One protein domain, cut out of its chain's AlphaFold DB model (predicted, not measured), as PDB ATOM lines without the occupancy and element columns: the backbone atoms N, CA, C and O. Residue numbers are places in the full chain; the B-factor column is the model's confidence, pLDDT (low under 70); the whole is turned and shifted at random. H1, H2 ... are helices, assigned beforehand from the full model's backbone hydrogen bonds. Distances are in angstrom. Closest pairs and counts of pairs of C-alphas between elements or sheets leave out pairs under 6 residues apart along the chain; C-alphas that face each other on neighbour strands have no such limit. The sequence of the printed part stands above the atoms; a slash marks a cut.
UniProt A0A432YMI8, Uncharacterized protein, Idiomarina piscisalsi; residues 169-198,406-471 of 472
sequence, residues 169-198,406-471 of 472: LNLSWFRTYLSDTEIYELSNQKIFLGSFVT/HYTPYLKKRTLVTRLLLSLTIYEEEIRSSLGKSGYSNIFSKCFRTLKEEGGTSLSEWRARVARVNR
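AT A GLANCE: This is residues 169 to 198 and 406 to 471 of the 472 residues of an uncharacterized protein of Idiomarina piscisalsi (UniProt A0A432YMI8). One helix, H6, runs through the middle of the domain, with the short H1 and H2 on one side of it and H4 crossing it on the opposite side. H3 and H5 cross each other at the end where H6 begins, while H7 lies beyond its other end and touches no helix. The printed part has 96 residues with seven named helices, H1 to H7 in order along the chain, and no named strand; the class is all helix, and the helix packing is mostly crossed. The whole is only just compact, close to loose, with a radius of gyration of the C-alphas of 14.6 A and spans of 41 by 34 by 22 A.

HOW THE PARTS SIT: H1, residues 174 to 177, only just touches the hub H6, residues 443 to 454, with 3 pairs of C-alphas within 8 A; H6 takes part with residues 450 to 451 alone, and the closest C-alphas are those of Tyr 177 and Thr 450, 7.3 A apart. H2, residues 180 to 187, touches H6 at residues 443 to 444 alone, about perpendicular at 78 degrees, with the closest C-alphas, Leu 186 and Ile 443, 6.5 A apart. H3, residues 189 to 198, touches H2 only at the corner, and only just, with 3 pairs of C-alphas within 8 A; the closest are Leu 186 and Phe 192, 5.4 A. H3 also touches H6 at residues 443 to 445 alone, about perpendicular at 82 degrees, with C-alphas 196 and 444 closest at 5.6 A. H4, residues 416 to 426, touches H6 at a steep tilt of 68 degrees, only just short of perpendicular, opposite ways; the closest C-alphas are Leu 424 and Ser 445, 6.2 A. H5, residues 428 to 438, touches H3 at a steep tilt of 56 degrees, opposite ways, with C-alphas 198 and 435 closest at 6.3 A. H5 and H6 are only just apart, their closest C-alphas 8.2 A from each other. H7, residues 459 to 469, is close to H6 but not clearly touching; the closest C-alphas, Glu 454 and Trp 462, are 7.8 A apart. Every O i to N i+4 pair is within hydrogen-bond range in H2, H3, H4, H5 and H6, and 6 of 7 are in H7; H1 is too short for such a pair.

IN THESE COORDINATES: H1 begins at C-alpha 174, (-6.857, -14.628, -42.248). H2 measures 10.5 A from first to last C-alpha, H3 13.8 A, H4 and H5 15.1 A each, and H7 15.7 A. H6, 16.0 A, begins at C-alpha 443, (-18.940, -13.743, -38.266), and H7 ends at C-alpha 469, (-0.316, -24.607, -32.885).

THE WHOLE: The two C-alphas farthest apart, those of Lys 437 and Ser 460, are 41.3 A apart. Residues 199 to 405 are not printed, and C-alphas 198 and 406 stand 23.2 A apart across this cut; the links that are printed whole are tight. The mean pLDDT of the printed part is 84.6, with residues 406 to 413, 456 to 463, 466 to 467 and 469 to 471 under 70.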
ATOM      1  N   LEU A 169     -11.481 -12.166 -47.310       88.88
ATOM      2  CA  LEU A 169     -11.160 -13.414 -48.011       88.88
ATOM      3  C   LEU A 169      -9.846 -13.357 -48.802       88.88
ATOM      4  O   LEU A 169      -9.256 -14.414 -49.050       88.88
ATOM      5  N   ASN A 170      -9.397 -12.158 -49.182       88.12
ATOM      6  CA  ASN A 170      -8.128 -11.917 -49.873       88.12
ATOM      7  C   ASN A 170      -6.924 -11.799 -48.921       88.12
ATOM      8  O   ASN A 170      -5.780 -11.759 -49.378       88.12
ATOM      9  N   LEU A 171      -7.144 -11.778 -47.603       86.56
ATOM     10  CA  LEU A 171      -6.067 -11.879 -46.622       86.56
ATOM     11  C   LEU A 171      -5.678 -13.355 -46.465       86.56
ATOM     12  O   LEU A 171      -6.348 -14.119 -45.774       86.56
ATOM     13  N   SER A 172      -4.581 -13.771 -47.098       84.19
ATOM     14  CA  SER A 172      -4.155 -15.182 -47.120       84.19
ATOM     15  C   SER A 172      -3.969 -15.795 -45.727       84.19
ATOM     16  O   SER A 172      -4.337 -16.945 -45.508       84.19
ATOM     17  N   TRP A 173      -3.453 -15.022 -44.771       85.31
ATOM     18  CA  TRP A 173      -3.275 -15.442 -43.376       85.31
ATOM     19  C   TRP A 173      -4.588 -15.494 -42.585       85.31
ATOM     20  O   TRP A 173      -4.663 -16.158 -41.562       85.31
ATOM     21  N   PHE A 174      -5.629 -14.791 -43.023       86.69
ATOM     22  CA  PHE A 174      -6.857 -14.628 -42.248       86.69
ATOM     23  C   PHE A 174      -7.697 -15.903 -42.223       86.69
ATOM     24  O   PHE A 174      -8.304 -16.239 -41.208       86.69
ATOM     25  N   ARG A 175      -7.666 -16.662 -43.325       88.31
ATOM     26  CA  ARG A 175      -8.392 -17.930 -43.457       88.31
ATOM     27  C   ARG A 175      -7.955 -18.979 -42.434       88.31
ATOM     28  O   ARG A 175      -8.759 -19.830 -42.095       88.31
ATOM     29  N   THR A 176      -6.735 -18.901 -41.891       90.25
ATOM     30  CA  THR A 176      -6.261 -19.868 -40.881       90.25
ATOM     31  C   THR A 176      -6.941 -19.711 -39.518       90.25
ATOM     32  O   THR A 176      -6.736 -20.547 -38.647       90.25
ATOM     33  N   TYR A 177      -7.712 -18.639 -39.308       90.94
ATOM     34  CA  TYR A 177      -8.427 -18.356 -38.056       90.94
ATOM     35  C   TYR A 177      -9.941 -18.590 -38.158       90.94
ATOM     36  O   TYR A 177     -10.670 -18.352 -37.188       90.94
ATOM     37  N   LEU A 178     -10.419 -19.025 -39.326       92.56
ATOM     38  CA  LEU A 178     -11.825 -19.298 -39.598       92.56
ATOM     39  C   LEU A 178     -12.012 -20.780 -39.928       92.56
ATOM     40  O   LEU A 178     -11.176 -21.378 -40.599       92.56
ATOM     41  N   SER A 179     -13.116 -21.363 -39.468       94.75
ATOM     42  CA  SER A 179     -13.551 -22.688 -39.916       94.75
ATOM     43  C   SER A 179     -14.137 -22.632 -41.331       94.75
ATOM     44  O   SER A 179     -14.510 -21.560 -41.814       94.75
ATOM     45  N   ASP A 180     -14.295 -23.785 -41.983       95.00
ATOM     46  CA  ASP A 180     -14.935 -23.862 -43.305       95.00
ATOM     47  C   ASP A 180     -16.359 -23.282 -43.294       95.00
ATOM     48  O   ASP A 180     -16.746 -22.545 -44.204       95.00
ATOM     49  N   THR A 181     -17.117 -23.537 -42.222       96.56
ATOM     50  CA  THR A 181     -18.451 -22.955 -42.013       96.56
ATOM     51  C   THR A 181     -18.389 -21.431 -41.938       96.56
ATOM     52  O   THR A 181     -19.184 -20.746 -42.572       96.56
ATOM     53  N   GLU A 182     -17.419 -20.874 -41.216       96.06
ATOM     54  CA  GLU A 182     -17.260 -19.421 -41.079       96.06
ATOM     55  C   GLU A 182     -16.779 -18.758 -42.375       96.06
ATOM     56  O   GLU A 182     -17.196 -17.645 -42.695       96.06
ATOM     57  N   ILE A 183     -15.939 -19.441 -43.158       95.38
ATOM     58  CA  ILE A 183     -15.546 -18.994 -44.501       95.38
ATOM     59  C   ILE A 183     -16.771 -18.955 -45.419       95.38
ATOM     60  O   ILE A 183     -16.943 -17.990 -46.173       95.38
ATOM     61  N   TYR A 184     -17.641 -19.966 -45.342       96.00
ATOM     62  CA  TYR A 184     -18.906 -19.973 -46.070       96.00
ATOM     63  C   TYR A 184     -19.812 -18.811 -45.639       96.00
ATOM     64  O   TYR A 184     -20.301 -18.072 -46.493       96.00
ATOM     65  N   GLU A 185     -19.986 -18.589 -44.335       96.00
ATOM     66  CA  GLU A 185     -20.779 -17.472 -43.802       96.00
ATOM     67  C   GLU A 185     -20.238 -16.103 -44.234       96.00
ATOM     68  O   GLU A 185     -21.018 -15.225 -44.601       96.00
ATOM     69  N   LEU A 186     -18.913 -15.926 -44.232       94.75
ATOM     70  CA  LEU A 186     -18.239 -14.712 -44.694       94.75
ATOM     71  C   LEU A 186     -18.429 -14.485 -46.202       94.75
ATOM     72  O   LEU A 186     -18.591 -13.346 -46.643       94.75
ATOM     73  N   SER A 187     -18.415 -15.561 -46.989       93.81
ATOM     74  CA  SER A 187     -18.632 -15.514 -48.442       93.81
ATOM     75  C   SER A 187     -20.107 -15.288 -48.798       93.81
ATOM     76  O   SER A 187     -20.427 -14.724 -49.845       93.81
ATOM     77  N   ASN A 188     -21.026 -15.697 -47.921       95.50
ATOM     78  CA  ASN A 188     -22.456 -15.495 -48.093       95.50
ATOM     79  C   ASN A 188     -22.854 -14.060 -47.713       95.50
ATOM     80  O   ASN A 188     -23.060 -13.733 -46.542       95.50
ATOM     81  N   GLN A 189     -23.040 -13.202 -48.722       92.38
ATOM     82  CA  GLN A 189     -23.388 -11.791 -48.520       92.38
ATOM     83  C   GLN A 189     -24.618 -11.569 -47.636       92.38
ATOM     84  O   GLN A 189     -24.631 -10.608 -46.873       92.38
ATOM     85  N   LYS A 190     -25.642 -12.428 -47.705       94.50
ATOM     86  CA  LYS A 190     -26.849 -12.268 -46.884       94.50
ATOM     87  C   LYS A 190     -26.536 -12.484 -45.405       94.50
ATOM     88  O   LYS A 190     -26.952 -11.678 -44.576       94.50
ATOM     89  N   ILE A 191     -25.792 -13.545 -45.084       95.75
ATOM     90  CA  ILE A 191     -25.402 -13.867 -43.705       95.75
ATOM     91  C   ILE A 191     -24.448 -12.796 -43.173       95.75
ATOM     92  O   ILE A 191     -24.696 -12.231 -42.108       95.75
ATOM     93  N   PHE A 192     -23.403 -12.457 -43.933       96.25
ATOM     94  CA  PHE A 192     -22.421 -11.459 -43.520       96.25
ATOM     95  C   PHE A 192     -23.041 -10.065 -43.350       96.25
ATOM     96  O   PHE A 192     -22.793  -9.401 -42.342       96.25
ATOM     97  N   LEU A 193     -23.893  -9.625 -44.286       95.44
ATOM     98  CA  LEU A 193     -24.587  -8.340 -44.176       95.44
ATOM     99  C   LEU A 193     -25.572  -8.336 -43.004       95.44
ATOM    100  O   LEU A 193     -25.617  -7.347 -42.279       95.44
ATOM    101  N   GLY A 194     -26.310  -9.430 -42.783       96.81
ATOM    102  CA  GLY A 194     -27.189  -9.604 -41.622       96.81
ATOM    103  C   GLY A 194     -26.434  -9.514 -40.295       96.81
ATOM    104  O   GLY A 194     -26.845  -8.781 -39.392       96.81
ATOM    105  N   SER A 195     -25.277 -10.180 -40.213       97.69
ATOM    106  CA  SER A 195     -24.349 -10.100 -39.080       97.69
ATOM    107  C   SER A 195     -23.870  -8.661 -38.851       97.69
ATOM    108  O   SER A 195     -23.960  -8.141 -37.735       97.69
ATOM    109  N   PHE A 196     -23.448  -7.979 -39.920       96.88
ATOM    110  CA  PHE A 196     -23.002  -6.588 -39.889       96.88
ATOM    111  C   PHE A 196     -24.082  -5.635 -39.374       96.88
ATOM    112  O   PHE A 196     -23.867  -4.960 -38.369       96.88
ATOM    113  N   VAL A 197     -25.250  -5.578 -40.023       97.31
ATOM    114  CA  VAL A 197     -26.287  -4.598 -39.661       97.31
ATOM    115  C   VAL A 197     -26.830  -4.837 -38.260       97.31
ATOM    116  O   VAL A 197     -27.043  -3.874 -37.530       97.31
ATOM    117  N   THR A 198     -26.987  -6.098 -37.849       98.19
ATOM    118  CA  THR A 198     -27.447  -6.436 -36.494       98.19
ATOM    119  C   THR A 198     -26.430  -5.980 -35.454       98.19
ATOM    120  O   THR A 198     -26.801  -5.357 -34.460       98.19
ATOM    121  N   HIS A 406      -9.787   6.230 -41.849       64.00
ATOM    122  CA  HIS A 406      -8.425   5.708 -41.888       64.00
ATOM    123  C   HIS A 406      -8.271   4.582 -40.866       64.00
ATOM    124  O   HIS A 406      -8.298   4.825 -39.659       64.00
ATOM    125  N   TYR A 407      -8.086   3.354 -41.351       63.66
ATOM    126  CA  TYR A 407      -7.646   2.241 -40.521       63.66
ATOM    127  C   TYR A 407      -6.126   2.126 -40.562       63.66
ATOM    128  O   TYR A 407      -5.505   2.165 -41.625       63.66
ATOM    129  N   THR A 408      -5.509   1.982 -39.396       60.44
ATOM    130  CA  THR A 408      -4.105   1.593 -39.296       60.44
ATOM    131  C   THR A 408      -3.980   0.654 -38.097       60.44
ATOM    132  O   THR A 408      -4.305   1.075 -36.985       60.44
ATOM    133  N   PRO A 409      -3.529  -0.596 -38.287       53.56
ATOM    134  CA  PRO A 409      -3.552  -1.624 -37.239       53.56
ATOM    135  C   PRO A 409      -2.677  -1.292 -36.011       53.56
ATOM    136  O   PRO A 409      -2.839  -1.900 -34.963       53.56
ATOM    137  N   TYR A 410      -1.807  -0.276 -36.092       57.00
ATOM    138  CA  TYR A 410      -0.847   0.108 -35.042       57.00
ATOM    139  C   TYR A 410      -1.206   1.376 -34.254       57.00
ATOM    140  O   TYR A 410      -0.334   2.035 -33.675       57.00
ATOM    141  N   LEU A 411      -2.468   1.802 -34.261       53.94
ATOM    142  CA  LEU A 411      -2.825   3.083 -33.656       53.94
ATOM    143  C   LEU A 411      -2.790   3.023 -32.123       53.94
ATOM    144  O   LEU A 411      -3.766   2.679 -31.469       53.94
ATOM    145  N   LYS A 412      -1.693   3.535 -31.544       57.47
ATOM    146  CA  LYS A 412      -1.601   3.947 -30.125       57.47
ATOM    147  C   LYS A 412      -2.567   5.094 -29.762       57.47
ATOM    148  O   LYS A 412      -2.636   5.513 -28.609       57.47
ATOM    149  N   LYS A 413      -3.266   5.667 -30.750       65.69
ATOM    150  CA  LYS A 413      -4.230   6.761 -30.586       65.69
ATOM    151  C   LYS A 413      -5.643   6.213 -30.734       65.69
ATOM    152  O   LYS A 413      -5.922   5.503 -31.694       65.69
ATOM    153  N   ARG A 414      -6.546   6.630 -29.845       73.62
ATOM    154  CA  ARG A 414      -7.969   6.319 -29.967       73.62
ATOM    155  C   ARG A 414      -8.579   7.079 -31.149       73.62
ATOM    156  O   ARG A 414      -8.870   8.271 -31.073       73.62
ATOM    157  N   THR A 415      -8.682   6.377 -32.269       80.94
ATOM    158  CA  THR A 415      -9.364   6.786 -33.498       80.94
ATOM    159  C   THR A 415     -10.783   6.232 -33.534       80.94
ATOM    160  O   THR A 415     -11.140   5.342 -32.761       80.94
ATOM    161  N   LEU A 416     -11.581   6.719 -34.481       83.25
ATOM    162  CA  LEU A 416     -12.909   6.190 -34.766       83.25
ATOM    163  C   LEU A 416     -12.911   4.662 -34.941       83.25
ATOM    164  O   LEU A 416     -13.722   3.986 -34.316       83.25
ATOM    165  N   VAL A 417     -11.970   4.108 -35.721       83.31
ATOM    166  CA  VAL A 417     -11.906   2.652 -35.932       83.31
ATOM    167  C   VAL A 417     -11.607   1.929 -34.633       83.31
ATOM    168  O   VAL A 417     -12.264   0.947 -34.323       83.31
ATOM    169  N   THR A 418     -10.660   2.425 -33.835       83.12
ATOM    170  CA  THR A 418     -10.374   1.779 -32.550       83.12
ATOM    171  C   THR A 418     -11.588   1.807 -31.620       83.12
ATOM    172  O   THR A 418     -11.834   0.806 -30.963       83.12
ATOM    173  N   ARG A 419     -12.394   2.885 -31.606       88.25
ATOM    174  CA  ARG A 419     -13.644   2.923 -30.824       88.25
ATOM    175  C   ARG A 419     -14.671   1.919 -31.339       88.25
ATOM    176  O   ARG A 419     -15.261   1.214 -30.531       88.25
ATOM    177  N   LEU A 420     -14.831   1.810 -32.660       90.44
ATOM    178  CA  LEU A 420     -15.681   0.789 -33.273       90.44
ATOM    179  C   LEU A 420     -15.235  -0.613 -32.838       90.44
ATOM    180  O   LEU A 420     -16.026  -1.342 -32.257       90.44
ATOM    181  N   LEU A 421     -13.963  -0.968 -33.028       88.25
ATOM    182  CA  LEU A 421     -13.443  -2.289 -32.650       88.25
ATOM    183  C   LEU A 421     -13.621  -2.589 -31.159       88.25
ATOM    184  O   LEU A 421     -13.955  -3.710 -30.797       88.25
ATOM    185  N   LEU A 422     -13.408  -1.593 -30.299       88.12
ATOM    186  CA  LEU A 422     -13.633  -1.727 -28.862       88.12
ATOM    187  C   LEU A 422     -15.104  -1.953 -28.535       88.12
ATOM    188  O   LEU A 422     -15.411  -2.833 -27.742       88.12
ATOM    189  N   SER A 423     -16.013  -1.226 -29.186       92.56
ATOM    190  CA  SER A 423     -17.450  -1.416 -28.986       92.56
ATOM    191  C   SER A 423     -17.921  -2.824 -29.368       92.56
ATOM    192  O   SER A 423     -18.790  -3.363 -28.691       92.56
ATOM    193  N   LEU A 424     -17.298  -3.459 -30.372       92.50
ATOM    194  CA  LEU A 424     -17.591  -4.850 -30.744       92.50
ATOM    195  C   LEU A 424     -17.165  -5.856 -29.668       92.50
ATOM    196  O   LEU A 424     -17.793  -6.901 -29.522       92.50
ATOM    197  N   THR A 425     -16.078  -5.572 -28.947       90.38
ATOM    198  CA  THR A 425     -15.623  -6.400 -27.822       90.38
ATOM    199  C   THR A 425     -16.480  -6.155 -26.582       90.38
ATOM    200  O   THR A 425     -16.903  -7.100 -25.932       90.38
ATOM    201  N   ILE A 426     -16.746  -4.889 -26.264       90.56
ATOM    202  CA  ILE A 426     -17.405  -4.480 -25.019       90.56
ATOM    203  C   ILE A 426     -18.892  -4.854 -24.999       90.56
ATOM    204  O   ILE A 426     -19.399  -5.227 -23.946       90.56
ATOM    205  N   TYR A 427     -19.573  -4.792 -26.147       95.00
ATOM    206  CA  TYR A 427     -20.986  -5.171 -26.276       95.00
ATOM    207  C   TYR A 427     -21.185  -6.578 -26.867       95.00
ATOM    208  O   TYR A 427     -22.197  -6.852 -27.514       95.00
ATOM    209  N   GLU A 428     -20.202  -7.474 -26.728       94.44
ATOM    210  CA  GLU A 428     -20.242  -8.794 -27.370       94.44
ATOM    211  C   GLU A 428     -21.466  -9.626 -26.954       94.44
ATOM    212  O   GLU A 428     -22.048 -10.322 -27.790       94.44
ATOM    213  N   GLU A 429     -21.879  -9.556 -25.691       95.25
ATOM    214  CA  GLU A 429     -23.020 -10.319 -25.177       95.25
ATOM    215  C   GLU A 429     -24.343  -9.826 -25.771       95.25
ATOM    216  O   GLU A 429     -25.156 -10.620 -26.255       95.25
ATOM    217  N   GLU A 430     -24.538  -8.509 -25.822       96.94
ATOM    218  CA  GLU A 430     -25.711  -7.872 -26.414       96.94
ATOM    219  C   GLU A 430     -25.775  -8.128 -27.922       96.94
ATOM    220  O   GLU A 430     -26.853  -8.402 -28.466       96.94
ATOM    221  N   ILE A 431     -24.618  -8.090 -28.593       97.62
ATOM    222  CA  ILE A 431     -24.481  -8.422 -30.014       97.62
ATOM    223  C   ILE A 431     -24.884  -9.882 -30.244       97.62
ATOM    224  O   ILE A 431     -25.751 -10.144 -31.076       97.62
ATOM    225  N   ARG A 432     -24.328 -10.836 -29.484       97.38
ATOM    226  CA  ARG A 432     -24.667 -12.267 -29.599       97.38
ATOM    227  C   ARG A 432     -26.149 -12.529 -29.348       97.38
ATOM    228  O   ARG A 432     -26.769 -13.262 -30.116       97.38
ATOM    229  N   SER A 433     -26.732 -11.899 -28.326       97.38
ATOM    230  CA  SER A 433     -28.165 -12.011 -28.031       97.38
ATOM    231  C   SER A 433     -29.024 -11.521 -29.203       97.38
ATOM    232  O   SER A 433     -29.975 -12.190 -29.614       97.38
ATOM    233  N   SER A 434     -28.668 -10.376 -29.789       97.38
ATOM    234  CA  SER A 434     -29.408  -9.775 -30.908       97.38
ATOM    235  C   SER A 434     -29.256 -10.568 -32.209       97.38
ATOM    236  O   SER A 434     -30.226 -10.730 -32.954       97.38
ATOM    237  N   LEU A 435     -28.065 -11.113 -32.459       97.50
ATOM    238  CA  LEU A 435     -27.780 -12.003 -33.585       97.50
ATOM    239  C   LEU A 435     -28.559 -13.316 -33.484       97.50
ATOM    240  O   LEU A 435     -29.202 -13.702 -34.457       97.50
ATOM    241  N   GLY A 436     -28.588 -13.938 -32.299       96.69
ATOM    242  CA  GLY A 436     -29.357 -15.159 -32.048       96.69
ATOM    243  C   GLY A 436     -30.854 -14.971 -32.301       96.69
ATOM    244  O   GLY A 436     -31.464 -15.776 -32.998       96.69
ATOM    245  N   LYS A 437     -31.431 -13.851 -31.839       96.31
ATOM    246  CA  LYS A 437     -32.835 -13.489 -32.126       96.31
ATOM    247  C   LYS A 437     -33.110 -13.269 -33.615       96.31
ATOM    248  O   LYS A 437     -34.229 -13.486 -34.060       96.31
ATOM    249  N   SER A 438     -32.103 -12.826 -34.365       93.69
ATOM    250  CA  SER A 438     -32.220 -12.515 -35.795       93.69
ATOM    251  C   SER A 438     -31.830 -13.688 -36.706       93.69
ATOM    252  O   SER A 438     -31.942 -13.565 -37.924       93.69
ATOM    253  N   GLY A 439     -31.359 -14.807 -36.143       95.31
ATOM    254  CA  GLY A 439     -30.901 -15.973 -36.903       95.31
ATOM    255  C   GLY A 439     -29.598 -15.751 -37.681       95.31
ATOM    256  O   GLY A 439     -29.375 -16.418 -38.688       95.31
ATOM    257  N   TYR A 440     -28.747 -14.813 -37.252       96.88
ATOM    258  CA  TYR A 440     -27.455 -14.534 -37.891       96.88
ATOM    259  C   TYR A 440     -26.283 -14.991 -37.017       96.88
ATOM    260  O   TYR A 440     -26.372 -14.991 -35.791       96.88
ATOM    261  N   SER A 441     -25.159 -15.340 -37.645       96.19
ATOM    262  CA  SER A 441     -23.921 -15.663 -36.934       96.19
ATOM    263  C   SER A 441     -23.147 -14.401 -36.531       96.19
ATOM    264  O   SER A 441     -23.401 -13.297 -37.020       96.19
ATOM    265  N   ASN A 442     -22.154 -14.547 -35.649       95.94
ATOM    266  CA  ASN A 442     -21.277 -13.451 -35.210       95.94
ATOM    267  C   ASN A 442     -20.023 -13.281 -36.091       95.94
ATOM    268  O   ASN A 442     -18.999 -12.763 -35.633       95.94
ATOM    269  N   ILE A 443     -20.086 -13.731 -37.350       96.62
ATOM    270  CA  ILE A 443     -18.940 -13.743 -38.266       96.62
ATOM    271  C   ILE A 443     -18.329 -12.350 -38.462       96.62
ATOM    272  O   ILE A 443     -17.106 -12.219 -38.499       96.62
ATOM    273  N   PHE A 444     -19.147 -11.290 -38.496       96.00
ATOM    274  CA  PHE A 444     -18.663  -9.918 -38.644       96.00
ATOM    275  C   PHE A 444     -17.739  -9.501 -37.487       96.00
ATOM    276  O   PHE A 444     -16.608  -9.064 -37.719       96.00
ATOM    277  N   SER A 445     -18.188  -9.669 -36.238       93.62
ATOM    278  CA  SER A 445     -17.394  -9.296 -35.061       93.62
ATOM    279  C   SER A 445     -16.146 -10.159 -34.933       93.62
ATOM    280  O   SER A 445     -15.081  -9.639 -34.592       93.62
ATOM    281  N   LYS A 446     -16.251 -11.459 -35.251       93.75
ATOM    282  CA  LYS A 446     -15.098 -12.368 -35.280       93.75
ATOM    283  C   LYS A 446     -14.045 -11.866 -36.264       93.75
ATOM    284  O   LYS A 446     -12.886 -11.733 -35.887       93.75
ATOM    285  N   CYS A 447     -14.455 -11.484 -37.474       92.75
ATOM    286  CA  CYS A 447     -13.532 -11.004 -38.496       92.75
ATOM    287  C   CYS A 447     -12.730  -9.776 -38.044       92.75
ATOM    288  O   CYS A 447     -11.505  -9.726 -38.178       92.75
ATOM    289  N   PHE A 448     -13.405  -8.785 -37.466       89.38
ATOM    290  CA  PHE A 448     -12.744  -7.576 -36.978       89.38
ATOM    291  C   PHE A 448     -11.892  -7.809 -35.729       89.38
ATOM    292  O   PHE A 448     -10.864  -7.148 -35.568       89.38
ATOM    293  N   ARG A 449     -12.270  -8.761 -34.870       87.88
ATOM    294  CA  ARG A 449     -11.450  -9.187 -33.731       87.88
ATOM    295  C   ARG A 449     -10.159  -9.844 -34.193       87.88
ATOM    296  O   ARG A 449      -9.091  -9.382 -33.806       87.88
ATOM    297  N   THR A 450     -10.249 -10.819 -35.094       89.06
ATOM    298  CA  THR A 450      -9.076 -11.461 -35.702       89.06
ATOM    299  C   THR A 450      -8.179 -10.424 -36.377       89.06
ATOM    300  O   THR A 450      -6.965 -10.442 -36.200       89.06
ATOM    301  N   LEU A 451      -8.756  -9.447 -37.087       85.12
ATOM    302  CA  LEU A 451      -7.980  -8.364 -37.694       85.12
ATOM    303  C   LEU A 451      -7.279  -7.470 -36.654       85.12
ATOM    304  O   LEU A 451      -6.155  -7.034 -36.899       85.12
ATOM    305  N   LYS A 452      -7.926  -7.183 -35.518       81.50
ATOM    306  CA  LYS A 452      -7.350  -6.399 -34.412       81.50
ATOM    307  C   LYS A 452      -6.206  -7.149 -33.725       81.50
ATOM    308  O   LYS A 452      -5.190  -6.536 -33.420       81.50
ATOM    309  N   GLU A 453      -6.395  -8.438 -33.465       82.38
ATOM    310  CA  GLU A 453      -5.460  -9.280 -32.710       82.38
ATOM    311  C   GLU A 453      -4.253  -9.700 -33.553       82.38
ATOM    312  O   GLU A 453      -3.128  -9.685 -33.061       82.38
ATOM    313  N   GLU A 454      -4.465 -10.013 -34.832       82.06
ATOM    314  CA  GLU A 454      -3.450 -10.647 -35.680       82.06
ATOM    315  C   GLU A 454      -2.952  -9.738 -36.814       82.06
ATOM    316  O   GLU A 454      -1.842  -9.911 -37.310       82.06
ATOM    317  N   GLY A 455      -3.728  -8.725 -37.219       72.38
ATOM    318  CA  GLY A 455      -3.388  -7.855 -38.353       72.38
ATOM    319  C   GLY A 455      -2.196  -6.918 -38.113       72.38
ATOM    320  O   GLY A 455      -1.715  -6.290 -39.057       72.38
ATOM    321  N   GLY A 456      -1.734  -6.800 -36.864       65.56
ATOM    322  CA  GLY A 456      -0.515  -6.079 -36.485       65.56
ATOM    323  C   GLY A 456       0.716  -6.977 -36.311       65.56
ATOM    324  O   GLY A 456       1.826  -6.463 -36.165       65.56
ATOM    325  N   THR A 457       0.549  -8.296 -36.335       64.38
ATOM    326  CA  THR A 457       1.629  -9.254 -36.093       64.38
ATOM    327  C   THR A 457       2.587  -9.269 -37.280       64.38
ATOM    328  O   THR A 457       2.172  -9.315 -38.441       64.38
ATOM    329  N   SER A 458       3.894  -9.216 -37.019       61.41
ATOM    330  CA  SER A 458       4.881  -9.344 -38.097       61.41
ATOM    331  C   SER A 458       4.809 -10.742 -38.732       61.41
ATOM    332  O   SER A 458       4.476 -11.719 -38.062       61.41
ATOM    333  N   LEU A 459       5.143 -10.878 -40.023       50.97
ATOM    334  CA  LEU A 459       5.071 -12.173 -40.723       50.97
ATOM    335  C   LEU A 459       5.902 -13.272 -40.028       50.97
ATOM    336  O   LEU A 459       5.504 -14.435 -40.009       50.97
ATOM    337  N   SER A 460       7.053 -12.909 -39.456       59.84
ATOM    338  CA  SER A 460       7.922 -13.810 -38.689       59.84
ATOM    339  C   SER A 460       7.266 -14.282 -37.392       59.84
ATOM    340  O   SER A 460       7.303 -15.471 -37.082       59.84
ATOM    341  N   GLU A 461       6.635 -13.369 -36.658       69.31
ATOM    342  CA  GLU A 461       5.940 -13.655 -35.402       69.31
ATOM    343  C   GLU A 461       4.676 -14.498 -35.633       69.31
ATOM    344  O   GLU A 461       4.442 -15.472 -34.918       69.31
ATOM    345  N   TRP A 462       3.939 -14.220 -36.713       69.12
ATOM    346  CA  TRP A 462       2.805 -15.036 -37.151       69.12
ATOM    347  C   TRP A 462       3.237 -16.470 -37.495       69.12
ATOM    348  O   TRP A 462       2.692 -17.427 -36.942       69.12
ATOM    349  N   ARG A 463       4.277 -16.643 -38.329       64.38
ATOM    350  CA  ARG A 463       4.816 -17.975 -38.687       64.38
ATOM    351  C   ARG A 463       5.263 -18.764 -37.459       64.38
ATOM    352  O   ARG A 463       4.969 -19.953 -37.358       64.38
ATOM    353  N   ALA A 464       5.948 -18.108 -36.520       71.69
ATOM    354  CA  ALA A 464       6.409 -18.739 -35.288       71.69
ATOM    355  C   ALA A 464       5.250 -19.222 -34.402       71.69
ATOM    356  O   ALA A 464       5.405 -20.218 -33.698       71.69
ATOM    357  N   ARG A 465       4.099 -18.540 -34.429       70.00
ATOM    358  CA  ARG A 465       2.908 -18.905 -33.654       70.00
ATOM    359  C   ARG A 465       2.117 -20.038 -34.310       70.00
ATOM    360  O   ARG A 465       1.817 -21.014 -33.630       70.00
ATOM    361  N   VAL A 466       1.868 -19.969 -35.620       68.62
ATOM    362  CA  VAL A 466       1.201 -21.053 -36.376       68.62
ATOM    363  C   VAL A 466       1.986 -22.364 -36.269       68.62
ATOM    364  O   VAL A 466       1.408 -23.419 -36.027       68.62
ATOM    365  N   ALA A 467       3.319 -22.297 -36.345       68.00
ATOM    366  CA  ALA A 467       4.180 -23.467 -36.186       68.00
ATOM    367  C   ALA A 467       4.108 -24.117 -34.791       68.00
ATOM    368  O   ALA A 467       4.467 -25.283 -34.664       68.00
ATOM    369  N   ARG A 468       3.672 -23.392 -33.748       73.88
ATOM    370  CA  ARG A 468       3.440 -23.962 -32.408       73.88
ATOM    371  C   ARG A 468       2.080 -24.641 -32.307       73.88
ATOM    372  O   ARG A 468       1.997 -25.692 -31.695       73.88
ATOM    373  N   VAL A 469       1.047 -24.054 -32.914       69.94
ATOM    374  CA  VAL A 469      -0.316 -24.607 -32.885       69.94
ATOM    375  C   VAL A 469      -0.378 -25.947 -33.618       69.94
ATOM    376  O   VAL A 469      -0.965 -26.874 -33.096       69.94
ATOM    377  N   ASN A 470       0.312 -26.091 -34.753       54.88
ATOM    378  CA  ASN A 470       0.334 -27.345 -35.523       54.88
ATOM    379  C   ASN A 470       1.250 -28.443 -34.936       54.88
ATOM    380  O   ASN A 470       1.425 -29.485 -35.565       54.88
ATOM    381  N   ARG A 471       1.917 -28.196 -33.799       57.06
ATOM    382  CA  ARG A 471       2.759 -29.186 -33.091       57.06
ATOM    383  C   ARG A 471       2.045 -29.835 -31.900       57.06
ATOM    384  O   ARG A 471       2.639 -30.690 -31.246       57.06
TER     385      ARG A 471